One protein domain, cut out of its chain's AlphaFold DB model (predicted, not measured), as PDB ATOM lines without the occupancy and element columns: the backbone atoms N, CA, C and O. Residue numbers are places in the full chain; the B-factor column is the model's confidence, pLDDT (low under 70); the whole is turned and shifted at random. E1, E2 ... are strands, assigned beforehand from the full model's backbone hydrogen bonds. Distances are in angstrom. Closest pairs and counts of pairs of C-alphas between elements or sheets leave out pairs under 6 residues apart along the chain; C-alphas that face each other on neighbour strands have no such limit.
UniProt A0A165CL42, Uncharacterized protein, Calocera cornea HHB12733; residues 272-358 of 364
ATOM      1  N   ASN A 272      96.494 123.507 138.808       81.00
ATOM      2  CA  ASN A 272      97.588 122.827 139.496       81.00
ATOM      3  C   ASN A 272      98.746 122.439 138.573       81.00
ATOM      4  O   ASN A 272      99.848 122.225 139.076       81.00
ATOM      5  N   ASP A 273      98.553 122.409 137.250       79.69
ATOM      6  CA  ASP A 273      99.656 122.173 136.304       79.69
ATOM      7  C   ASP A 273     100.736 123.255 136.428       79.69
ATOM      8  O   ASP A 273     101.909 123.032 136.138       79.69
ATOM      9  N   LEU A 274     100.362 124.446 136.898       82.94
ATOM     10  CA  LEU A 274     101.294 125.547 137.093       82.94
ATOM     11  C   LEU A 274     101.996 125.511 138.455       82.94
ATOM     12  O   LEU A 274     102.886 126.330 138.689       82.94
ATOM     13  N   ASN A 275     101.666 124.571 139.341       86.06
ATOM     14  CA  ASN A 275     102.365 124.399 140.610       86.06
ATOM     15  C   ASN A 275     103.684 123.653 140.401       86.06
ATOM     16  O   ASN A 275     103.770 122.670 139.671       86.06
ATOM     17  N   CYS A 276     104.744 124.118 141.058       84.19
ATOM     18  CA  CYS A 276     106.048 123.477 140.990       84.19
ATOM     19  C   CYS A 276     105.970 122.067 141.597       84.19
ATOM     20  O   CYS A 276     105.715 121.963 142.798       84.19
ATOM     21  N   PRO A 277     106.298 120.995 140.856       78.75
ATOM     22  CA  PRO A 277     106.181 119.630 141.380       78.75
ATOM     23  C   PRO A 277     107.080 119.348 142.587       78.75
ATOM     24  O   PRO A 277     106.821 118.425 143.346       78.75
ATOM     25  N   LYS A 278     108.143 120.143 142.781       80.81
ATOM     26  CA  LYS A 278     109.069 119.986 143.912       80.81
ATOM     27  C   LYS A 278     108.595 120.633 145.208       80.81
ATOM     28  O   LYS A 278     108.982 120.183 146.276       80.81
ATOM     29  N   CYS A 279     107.879 121.754 145.132       85.12
ATOM     30  CA  CYS A 279     107.580 122.558 146.324       85.12
ATOM     31  C   CYS A 279     106.145 123.089 146.381       85.12
ATOM     32  O   CYS A 279     105.855 123.919 147.233       85.12
ATOM     33  N   GLY A 280     105.281 122.703 145.440       85.50
ATOM     34  CA  GLY A 280     103.880 123.122 145.359       85.50
ATOM     35  C   GLY A 280     103.647 124.590 144.987       85.50
ATOM     36  O   GLY A 280     102.521 124.970 144.700       85.50
ATOM     37  N   MET A 281     104.688 125.429 144.957       87.81
ATOM     38  CA  MET A 281     104.540 126.867 144.705       87.81
ATOM     39  C   MET A 281     104.283 127.167 143.228       87.81
ATOM     40  O   MET A 281     104.960 126.609 142.360       87.81
ATOM     41  N   LEU A 282     103.384 128.117 142.960       86.44
ATOM     42  CA  LEU A 282     103.039 128.564 141.612       86.44
ATOM     43  C   LEU A 282     104.291 128.991 140.824       86.44
ATOM     44  O   LEU A 282     105.095 129.822 141.263       86.44
ATOM     45  N   MET A 283     104.462 128.408 139.644       87.00
ATOM     46  CA  MET A 283     105.552 128.724 138.734       87.00
ATOM     47  C   MET A 283     105.235 129.971 137.917       87.00
ATOM     48  O   MET A 283     104.090 130.273 137.592       87.00
ATOM     49  N   GLN A 284     106.279 130.696 137.530       89.00
ATOM     50  CA  GLN A 284     106.125 131.880 136.699       89.00
ATOM     51  C   GLN A 284     106.328 131.555 135.228       89.00
ATOM     52  O   GLN A 284     107.336 130.944 134.858       89.00
ATOM     53  N   TYR A 285     105.407 132.040 134.398       89.38
ATOM     54  CA  TYR A 285     105.552 132.037 132.950       89.38
ATOM     55  C   TYR A 285     106.806 132.819 132.530       89.38
ATOM     56  O   TYR A 285     107.075 133.914 133.030       89.38
ATOM     57  N   LYS A 286     107.589 132.236 131.619       88.25
ATOM     58  CA  LYS A 286     108.805 132.839 131.062       88.25
ATOM     59  C   LYS A 286     108.630 133.238 129.608       88.25
ATOM     60  O   LYS A 286     108.886 134.386 129.267       88.25
ATOM     61  N   LYS A 287     108.265 132.279 128.756       88.38
ATOM     62  CA  LYS A 287     108.130 132.475 127.309       88.38
ATOM     63  C   LYS A 287     107.336 131.346 126.661       88.38
ATOM     64  O   LYS A 287     107.329 130.227 127.176       88.38
ATOM     65  N   LYS A 288     106.745 131.632 125.504       88.06
ATOM     66  CA  LYS A 288     106.202 130.662 124.553       88.06
ATOM     67  C   LYS A 288     107.175 130.575 123.378       88.06
ATOM     68  O   LYS A 288     107.626 131.604 122.880       88.06
ATOM     69  N   THR A 289     107.558 129.369 122.985       86.31
ATOM     70  CA  THR A 289     108.384 129.139 121.788       86.31
ATOM     71  C   THR A 289     107.525 129.188 120.526       86.31
ATOM     72  O   THR A 289     106.305 129.043 120.599       86.31
ATOM     73  N   LEU A 290     108.163 129.362 119.365       83.62
ATOM     74  CA  LEU A 290     107.484 129.331 118.062       83.62
ATOM     75  C   LEU A 290     106.794 127.982 117.800       83.62
ATOM     76  O   LEU A 290     105.729 127.944 117.200       83.62
ATOM     77  N   GLU A 291     107.347 126.894 118.337       82.00
ATOM     78  CA  GLU A 291     106.771 125.543 118.291       82.00
ATOM     79  C   GLU A 291     105.599 125.336 119.274       82.00
ATOM     80  O   GLU A 291     105.116 124.220 119.447       82.00
ATOM     81  N   GLY A 292     105.160 126.387 119.975       82.06
ATOM     82  CA  GLY A 292     104.003 126.336 120.871       82.06
ATOM     83  C   GLY A 292     104.281 125.808 122.280       82.06
ATOM     84  O   GLY A 292     103.340 125.631 123.052       82.06
ATOM     85  N   ALA A 293     105.546 125.588 122.658       86.38
ATOM     86  CA  ALA A 293     105.904 125.157 124.010       86.38
ATOM     87  C   ALA A 293     105.971 126.342 124.988       86.38
ATOM     88  O   ALA A 293     106.657 127.336 124.730       86.38
ATOM     89  N   TRP A 294     105.297 126.216 126.128       87.38
ATOM     90  CA  TRP A 294     105.205 127.214 127.188       87.38
ATOM     91  C   TRP A 294     106.176 126.881 128.317       87.38
ATOM     92  O   TRP A 294     106.100 125.806 128.907       87.38
ATOM     93  N   HIS A 295     107.081 127.804 128.632       87.56
ATOM     94  CA  HIS A 295     108.123 127.611 129.635       87.56
ATOM     95  C   HIS A 295     107.777 128.294 130.953       87.56
ATOM     96  O   HIS A 295     107.442 129.482 130.982       87.56
ATOM     97  N   PHE A 296     107.980 127.560 132.043       87.88
ATOM     98  CA  PHE A 296     107.738 128.001 133.408       87.88
ATOM     99  C   PHE A 296     108.968 127.800 134.286       87.88
ATOM    100  O   PHE A 296     109.812 126.930 134.051       87.88
ATOM    101  N   THR A 297     109.104 128.636 135.312       88.12
ATOM    102  CA  THR A 297     110.183 128.516 136.298       88.12
ATOM    103  C   THR A 297     109.672 128.836 137.693       88.12
ATOM    104  O   THR A 297     109.038 129.868 137.915       88.12
ATOM    105  N   CYS A 298     110.005 127.980 138.653       86.69
ATOM    106  CA  CYS A 298     109.802 128.239 140.065       86.69
ATOM    107  C   CYS A 298     110.889 129.195 140.578       86.69
ATOM    108  O   CYS A 298     112.081 128.913 140.455       86.69
ATOM    109  N   ARG A 299     110.487 130.332 141.160       82.06
ATOM    110  CA  ARG A 299     111.427 131.290 141.776       82.06
ATOM    111  C   ARG A 299     111.789 130.953 143.227       82.06
ATOM    112  O   ARG A 299     112.617 131.646 143.809       82.06
ATOM    113  N   HIS A 300     111.198 129.907 143.808       81.75
ATOM    114  CA  HIS A 300     111.589 129.419 145.131       81.75
ATOM    115  C   HIS A 300     112.911 128.644 145.091       81.75
ATOM    116  O   HIS A 300     113.447 128.338 144.024       81.75
ATOM    117  N   LYS A 301     113.429 128.306 146.280       74.75
ATOM    118  CA  LYS A 301     114.738 127.665 146.490       74.75
ATOM    119  C   LYS A 301     114.978 126.421 145.616       74.75
ATOM    120  O   LYS A 301     116.120 126.145 145.279       74.75
ATOM    121  N   CYS A 302     113.925 125.712 145.206       78.56
ATOM    122  CA  CYS A 302     114.025 124.500 144.390       78.56
ATOM    123  C   CYS A 302     114.374 124.738 142.907       78.56
ATOM    124  O   CYS A 302     114.712 123.772 142.226       78.56
ATOM    125  N   LYS A 303     114.257 125.980 142.396       75.62
ATOM    126  CA  LYS A 303     114.556 126.382 141.001       75.62
ATOM    127  C   LYS A 303     113.959 125.461 139.914       75.62
ATOM    128  O   LYS A 303     114.507 125.372 138.815       75.62
ATOM    129  N   GLY A 304     112.847 124.782 140.211       79.50
ATOM    130  CA  GLY A 304     112.200 123.839 139.294       79.50
ATOM    131  C   GLY A 304     111.763 124.500 137.986       79.50
ATOM    132  O   GLY A 304     111.462 125.697 137.953       79.50
ATOM    133  N   ARG A 305     111.728 123.729 136.899       82.88
ATOM    134  CA  ARG A 305     111.249 124.175 135.588       82.88
ATOM    135  C   ARG A 305     110.120 123.259 135.133       82.88
ATOM    136  O   ARG A 305     110.034 122.113 135.555       82.88
ATOM    137  N   ALA A 306     109.264 123.778 134.267       81.62
ATOM    138  CA  ALA A 306     108.274 122.973 133.571       81.62
ATOM    139  C   ALA A 306     108.091 123.511 132.158       81.62
ATOM    140  O   ALA A 306     108.199 124.722 131.922       81.62
ATOM    141  N   VAL A 307     107.828 122.603 131.227       84.94
ATOM    142  CA  VAL A 307     107.435 122.945 129.868       84.94
ATOM    143  C   VAL A 307     106.159 122.212 129.537       84.94
ATOM    144  O   VAL A 307     106.084 120.994 129.658       84.94
ATOM    145  N   PHE A 308     105.169 122.978 129.100       83.38
ATOM    146  CA  PHE A 308     103.873 122.457 128.708       83.38
ATOM    147  C   PHE A 308     103.628 122.761 127.238       83.38
ATOM    148  O   PHE A 308     103.922 123.856 126.754       83.38
ATOM    149  N   ARG A 309     103.072 121.790 126.521       84.06
ATOM    150  CA  ARG A 309     102.484 121.993 125.196       84.06
ATOM    151  C   ARG A 309     100.973 121.896 125.348       84.06
ATOM    152  O   ARG A 309     100.496 121.069 126.119       84.06
ATOM    153  N   PHE A 310     100.248 122.773 124.663       82.75
ATOM    154  CA  PHE A 310      98.792 122.730 124.609       82.75
ATOM    155  C   PHE A 310      98.381 122.105 123.277       82.75
ATOM    156  O   PHE A 310      98.847 122.558 122.231       82.75
ATOM    157  N   THR A 311      97.528 121.089 123.333       84.50
ATOM    158  CA  THR A 311      96.928 120.452 122.160       84.50
ATOM    159  C   THR A 311      95.423 120.643 122.257       84.50
ATOM    160  O   THR A 311      94.822 120.250 123.256       84.50
ATOM    161  N   ASP A 312      94.821 121.266 121.245       87.00
ATOM    162  CA  ASP A 312      93.383 121.536 121.242       87.00
ATOM    163  C   ASP A 312      92.563 120.235 121.273       87.00
ATOM    164  O   ASP A 312      92.869 119.274 120.565       87.00
ATOM    165  N   GLY A 313      91.555 120.183 122.143       86.19
ATOM    166  CA  GLY A 313      90.704 119.016 122.391       86.19
ATOM    167  C   GLY A 313      91.289 117.967 123.344       86.19
ATOM    168  O   GLY A 313      90.561 117.082 123.804       86.19
ATOM    169  N   GLU A 314      92.571 118.063 123.704       85.75
ATOM    170  CA  GLU A 314      93.205 117.137 124.643       85.75
ATOM    171  C   GLU A 314      92.521 117.203 126.016       85.75
ATOM    172  O   GLU A 314      92.330 118.279 126.586       85.75
ATOM    173  N   ASN A 315      92.147 116.040 126.561       84.75
ATOM    174  CA  ASN A 315      91.426 115.923 127.834       84.75
ATOM    175  C   ASN A 315      90.136 116.768 127.902       84.75
ATOM    176  O   ASN A 315      89.752 117.236 128.975       84.75
ATOM    177  N   SER A 316      89.461 116.945 126.760       87.44
ATOM    178  CA  SER A 316      88.253 117.768 126.624       87.44
ATOM    179  C   SER A 316      88.479 119.264 126.890       87.44
ATOM    180  O   SER A 316      87.538 119.949 127.292       87.44
ATOM    181  N   VAL A 317      89.691 119.778 126.671       89.50
ATOM    182  CA  VAL A 317      89.996 121.211 126.768       89.50
ATOM    183  C   VAL A 317      90.204 121.793 125.380       89.50
ATOM    184  O   VAL A 317      91.071 121.343 124.641       89.50
ATOM    185  N   TYR A 318      89.426 122.817 125.053       90.88
ATOM    186  CA  TYR A 318      89.456 123.511 123.770       90.88
ATOM    187  C   TYR A 318      89.835 124.976 123.979       90.88
ATOM    188  O   TYR A 318      89.356 125.617 124.918       90.88
ATOM    189  N   GLU A 319      90.684 125.508 123.112       90.31
ATOM    190  CA  GLU A 319      91.106 126.904 123.098       90.31
ATOM    191  C   GLU A 319      90.233 127.707 122.129       90.31
ATOM    192  O   GLU A 319      90.111 127.404 120.944       90.31
ATOM    193  N   LEU A 320      89.594 128.749 122.655       90.19
ATOM    194  CA  LEU A 320      88.681 129.621 121.930       90.19
ATOM    195  C   LEU A 320      89.205 131.057 121.961       90.19
ATOM    196  O   LEU A 320      89.658 131.551 122.995       90.19
ATOM    197  N   HIS A 321      89.073 131.756 120.836       87.81
ATOM    198  CA  HIS A 321      89.492 133.148 120.680       87.81
ATOM    199  C   HIS A 321      88.277 134.023 120.342       87.81
ATOM    200  O   HIS A 321      87.914 134.155 119.170       87.81
ATOM    201  N   PRO A 322      87.600 134.613 121.347       78.88
ATOM    202  CA  PRO A 322      86.370 135.380 121.130       78.88
ATOM    203  C   PRO A 322      86.603 136.682 120.341       78.88
ATOM    204  O   PRO A 322      85.676 137.192 119.700       78.88
ATOM    205  N   ASN A 323      87.837 137.200 120.365       76.19
ATOM    206  CA  ASN A 323      88.282 138.335 119.567       76.19
ATOM    207  C   ASN A 323      89.449 137.920 118.650       76.19
ATOM    208  O   ASN A 323      90.563 137.756 119.140       76.19
ATOM    209  N   PRO A 324      89.236 137.815 117.326       69.69
ATOM    210  CA  PRO A 324      90.294 137.457 116.378       69.69
ATOM    211  C   PRO A 324      91.461 138.454 116.336       69.69
ATOM    212  O   PRO A 324      92.559 138.092 115.928       69.69
ATOM    213  N   VAL A 325      91.225 139.710 116.735       76.69
ATOM    214  CA  VAL A 325      92.243 140.775 116.728       76.69
ATOM    215  C   VAL A 325      93.200 140.643 117.917       76.69
ATOM    216  O   VAL A 325      94.343 141.084 117.838       76.69
ATOM    217  N   ASP A 326      92.762 140.005 119.005       77.25
ATOM    218  CA  ASP A 326      93.578 139.753 120.191       77.25
ATOM    219  C   ASP A 326      93.880 138.256 120.314       77.25
ATOM    220  O   ASP A 326      93.251 137.521 121.077       77.25
ATOM    221  N   ALA A 327      94.878 137.799 119.558       70.75
ATOM    222  CA  ALA A 327      95.322 136.406 119.574       70.75
ATOM    223  C   ALA A 327      95.856 135.946 120.949       70.75
ATOM    224  O   ALA A 327      95.971 134.746 121.197       70.75
ATOM    225  N   ASN A 328      96.179 136.877 121.855       76.00
ATOM    226  CA  ASN A 328      96.635 136.550 123.206       76.00
ATOM    227  C   ASN A 328      95.470 136.339 124.176       76.00
ATOM    228  O   ASN A 328      95.655 135.719 125.230       76.00
ATOM    229  N   TYR A 329      94.276 136.822 123.832       84.94
ATOM    230  CA  TYR A 329      93.080 136.581 124.614       84.94
ATOM    231  C   TYR A 329      92.449 135.240 124.240       84.94
ATOM    232  O   TYR A 329      91.767 135.084 123.226       84.94
ATOM    233  N   ARG A 330      92.719 134.252 125.094       87.19
ATOM    234  CA  ARG A 330      92.279 132.861 124.958       87.19
ATOM    235  C   ARG A 330      91.359 132.473 126.101       87.19
ATOM    236  O   ARG A 330      91.677 132.691 127.275       87.19
ATOM    237  N   ILE A 331      90.244 131.859 125.740       90.06
ATOM    238  CA  ILE A 331      89.258 131.268 126.639       90.06
ATOM    239  C   ILE A 331      89.358 129.763 126.509       90.06
ATOM    240  O   ILE A 331      89.401 129.235 125.403       90.06
ATOM    241  N   LEU A 332      89.396 129.068 127.637       91.12
ATOM    242  CA  LEU A 332      89.335 127.618 127.644       91.12
ATOM    243  C   LEU A 332      87.887 127.186 127.800       91.12
ATOM    244  O   LEU A 332      87.222 127.577 128.759       91.12
ATOM    245  N   LYS A 333      87.427 126.354 126.872       93.00
ATOM    246  CA  LYS A 333      86.216 125.554 127.017       93.00
ATOM    247  C   LYS A 333      86.622 124.177 127.503       93.00
ATOM    248  O   LYS A 333      87.336 123.447 126.827       93.00
ATOM    249  N   ILE A 334      86.145 123.830 128.681       91.31
ATOM    250  CA  ILE A 334      86.597 122.676 129.435       91.31
ATOM    251  C   ILE A 334      85.418 121.731 129.646       91.31
ATOM    252  O   ILE A 334      84.408 122.131 130.221       91.31
ATOM    253  N   GLY A 335      85.536 120.487 129.190       90.19
ATOM    254  CA  GLY A 335      84.528 119.455 129.413       90.19
ATOM    255  C   GLY A 335      84.401 119.085 130.891       90.19
ATOM    256  O   GLY A 335      85.393 118.888 131.588       90.19
ATOM    257  N   LEU A 336      83.165 118.959 131.361       87.44
ATOM    258  CA  LEU A 336      82.845 118.570 132.730       87.44
ATOM    259  C   LEU A 336      82.383 117.117 132.770       87.44
ATOM    260  O   LEU A 336      81.631 116.676 131.901       87.44
ATOM    261  N   ASN A 337      82.802 116.389 133.803       80.38
ATOM    262  CA  ASN A 337      82.255 115.078 134.123       80.38
ATOM    263  C   ASN A 337      81.503 115.173 135.451       80.38
ATOM    264  O   ASN A 337      82.119 115.266 136.511       80.38
ATOM    265  N   ILE A 338      80.173 115.184 135.386       76.12
ATOM    266  CA  ILE A 338      79.308 115.303 136.561       76.12
ATOM    267  C   ILE A 338      78.569 113.972 136.726       76.12
ATOM    268  O   ILE A 338      77.585 113.737 136.019       76.12
ATOM    269  N   PRO A 339      79.041 113.073 137.605       69.62
ATOM    270  CA  PRO A 339      78.361 111.810 137.839       69.62
ATOM    271  C   PRO A 339      77.027 112.040 138.563       69.62
ATOM    272  O   PRO A 339      76.817 113.052 139.232       69.62
ATOM    273  N   SER A 340      76.117 111.069 138.457       64.75
ATOM    274  CA  SER A 340      74.837 111.074 139.182       64.75
ATOM    275  C   SER A 340      75.004 110.990 140.704       64.75
ATOM    276  O   SER A 340      74.097 111.364 141.445       64.75
ATOM    277  N   SER A 341      76.149 110.492 141.172       57.81
ATOM    278  CA  SER A 341      76.544 110.425 142.577       57.81
ATOM    279  C   SER A 341      78.070 110.535 142.701       57.81
ATOM    280  O   SER A 341      78.802 110.022 141.858       57.81
ATOM    281  N   GLY A 342      78.552 111.197 143.757       61.69
ATOM    282  CA  GLY A 342      79.984 111.416 144.000       61.69
ATOM    283  C   GLY A 342      80.492 112.802 143.570       61.69
ATOM    284  O   GLY A 342      79.701 113.644 143.138       61.69
ATOM    285  N   PRO A 343      81.799 113.079 143.745       64.94
ATOM    286  CA  PRO A 343      82.392 114.350 143.343       64.94
ATOM    287  C   PRO A 343      82.358 114.491 141.818       64.94
ATOM    288  O   PRO A 343      82.530 113.517 141.087       64.94
ATOM    289  N   TYR A 344      82.124 115.708 141.334       70.25
ATOM    290  CA  TYR A 344      82.325 116.014 139.922       70.25
ATOM    291  C   TYR A 344      83.809 116.256 139.656       70.25
ATOM    292  O   TYR A 344      84.527 116.767 140.516       70.25
ATOM    293  N   ASP A 345      84.225 115.978 138.426       67.94
ATOM    294  CA  ASP A 345      85.560 116.304 137.950       67.94
ATOM    295  C   ASP A 345      85.480 117.399 136.892       67.94
ATOM    296  O   ASP A 345      84.830 117.262 135.846       67.94
ATOM    297  N   ILE A 346      86.204 118.486 137.146       68.12
ATOM    298  CA  ILE A 346      86.596 119.413 136.091       68.12
ATOM    299  C   ILE A 346      87.805 118.764 135.419       68.12
ATOM    300  O   ILE A 346      88.903 118.764 135.971       68.12
ATOM    301  N   ARG A 347      87.602 118.158 134.244       68.31
ATOM    302  CA  ARG A 347      88.723 117.718 133.400       68.31
ATOM    303  C   ARG A 347      89.505 118.975 133.002       68.31
ATOM    304  O   ARG A 347      88.873 119.999 132.843       68.31
ATOM    305  N   PRO A 348      90.829 118.973 132.865       70.44
ATOM    306  CA  PRO A 348      91.673 117.812 132.666       70.44
ATOM    307  C   PRO A 348      92.392 117.349 133.945       70.44
ATOM    308  O   PRO A 348      92.577 118.133 134.880       70.44
ATOM    309  N   PRO A 349      92.843 116.081 133.982       71.81
ATOM    310  CA  PRO A 349      93.730 115.600 135.040       71.81
ATOM    311  C   PRO A 349      95.024 116.421 135.091       71.81
ATOM    312  O   PRO A 349      95.372 117.104 134.125       71.81
ATOM    313  N   LEU A 350      95.748 116.325 136.210       74.44
ATOM    314  CA  LEU A 350      97.077 116.922 136.329       74.44
ATOM    315  C   LEU A 350      97.975 116.364 135.218       74.44
ATOM    316  O   LEU A 350      98.093 115.143 135.065       74.44
ATOM    317  N   ARG A 351      98.603 117.242 134.436       75.12
ATOM    318  CA  ARG A 351      99.501 116.811 133.367       75.12
ATOM    319  C   ARG A 351     100.788 116.239 133.963       75.12
ATOM    320  O   ARG A 351     101.341 116.811 134.905       75.12
ATOM    321  N   PRO A 352     101.310 115.132 133.406       69.00
ATOM    322  CA  PRO A 352     102.580 114.589 133.853       69.00
ATOM    323  C   PRO A 352     103.685 115.615 133.600       69.00
ATOM    324  O   PRO A 352     103.799 116.171 132.505       69.00
ATOM    325  N   VAL A 353     104.514 115.858 134.612       66.69
ATOM    326  CA  VAL A 353     105.720 116.669 134.440       66.69
ATOM    327  C   VAL A 353     106.862 115.752 134.051       66.69
ATOM    328  O   VAL A 353     107.176 114.807 134.773       66.69
ATOM    329  N   ASP A 354     107.491 116.031 132.911       68.81
ATOM    330  CA  ASP A 354     108.654 115.261 132.481       68.81
ATOM    331  C   ASP A 354     109.803 115.446 133.509       68.81
ATOM    332  O   ASP A 354     110.175 116.581 133.842       68.81
ATOM    333  N   PRO A 355     110.363 114.349 134.058       66.25
ATOM    334  CA  PRO A 355     111.394 114.402 135.092       66.25
ATOM    335  C   PRO A 355     112.615 115.251 134.718       66.25
ATOM    336  O   PRO A 355     113.244 115.842 135.596       66.25
ATOM    337  N   LYS A 356     112.928 115.385 133.423       66.50
ATOM    338  CA  LYS A 356     114.062 116.185 132.923       66.50
ATOM    339  C   LYS A 356     113.915 117.684 133.199       66.50
ATOM    340  O   LYS A 356     114.904 118.412 133.236       66.50
ATOM    341  N   TRP A 357     112.693 118.165 133.427       62.50
ATOM    342  CA  TRP A 357     112.434 119.562 133.800       62.50
ATOM    343  C   TRP A 357     112.613 119.809 135.303       62.50
ATOM    344  O   TRP A 357     112.719 120.956 135.747       62.50
ATOM    345  N   LEU A 358     112.704 118.732 136.088       62.22
ATOM    346  CA  LEU A 358     112.960 118.772 137.522       62.22
ATOM    347  C   LEU A 358     114.461 118.771 137.844       62.22
ATOM    348  O   LEU A 358     114.825 119.169 138.947       62.22
TER     349      LEU A 358
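This is residues 272 to 358 of the 364 residues of an uncharacterized protein of Calocera cornea HHB12733 (UniProt A0A165CL42). There is little regular structure: a small three-stranded sheet, E1-E2-E3, lies at one end and a long hairpin, E4 and E5, at the other, with residues 338 to 358 running back toward the sheet. Residues 323 to 328 stick out. The 87 printed residues have no named helix and five named strands in order E1 to E5, all strand in class, though these hold only 26 residues. The whole is loose, radius of gyration of the C-alphas 15.1 A, and flat, 43 by 41 by 18 A.

E1, residues 284 to 288, begins at C-alpha (106.125, 131.880, 136.699). E2 is residues 293 to 297, E3 305 to 309 and E4 317 to 320. E5, residues 331 to 337, 19.2 A long, ends at C-alpha (82.255, 115.078, 134.123).

E1, E2 and E3 form a meander, each strand the antiparallel neighbour of the one before. Within hydrogen-bond range are N 286 and O 295, 2.8 A, and N 294 and O 308, 2.8 A. E4 and E5, a hairpin, are antiparallel at 152 degrees, with N 318 and O 333 at 2.8 A. E3 and E4 are apart.

The farthest C-alphas, of Lys 301 and Ser 340, are 43.8 A apart. The printed part has no cut. No link between named strands is long. pLDDT is under 70 at residues 324, 339 to 343, 345 to 347 and 352 to 358.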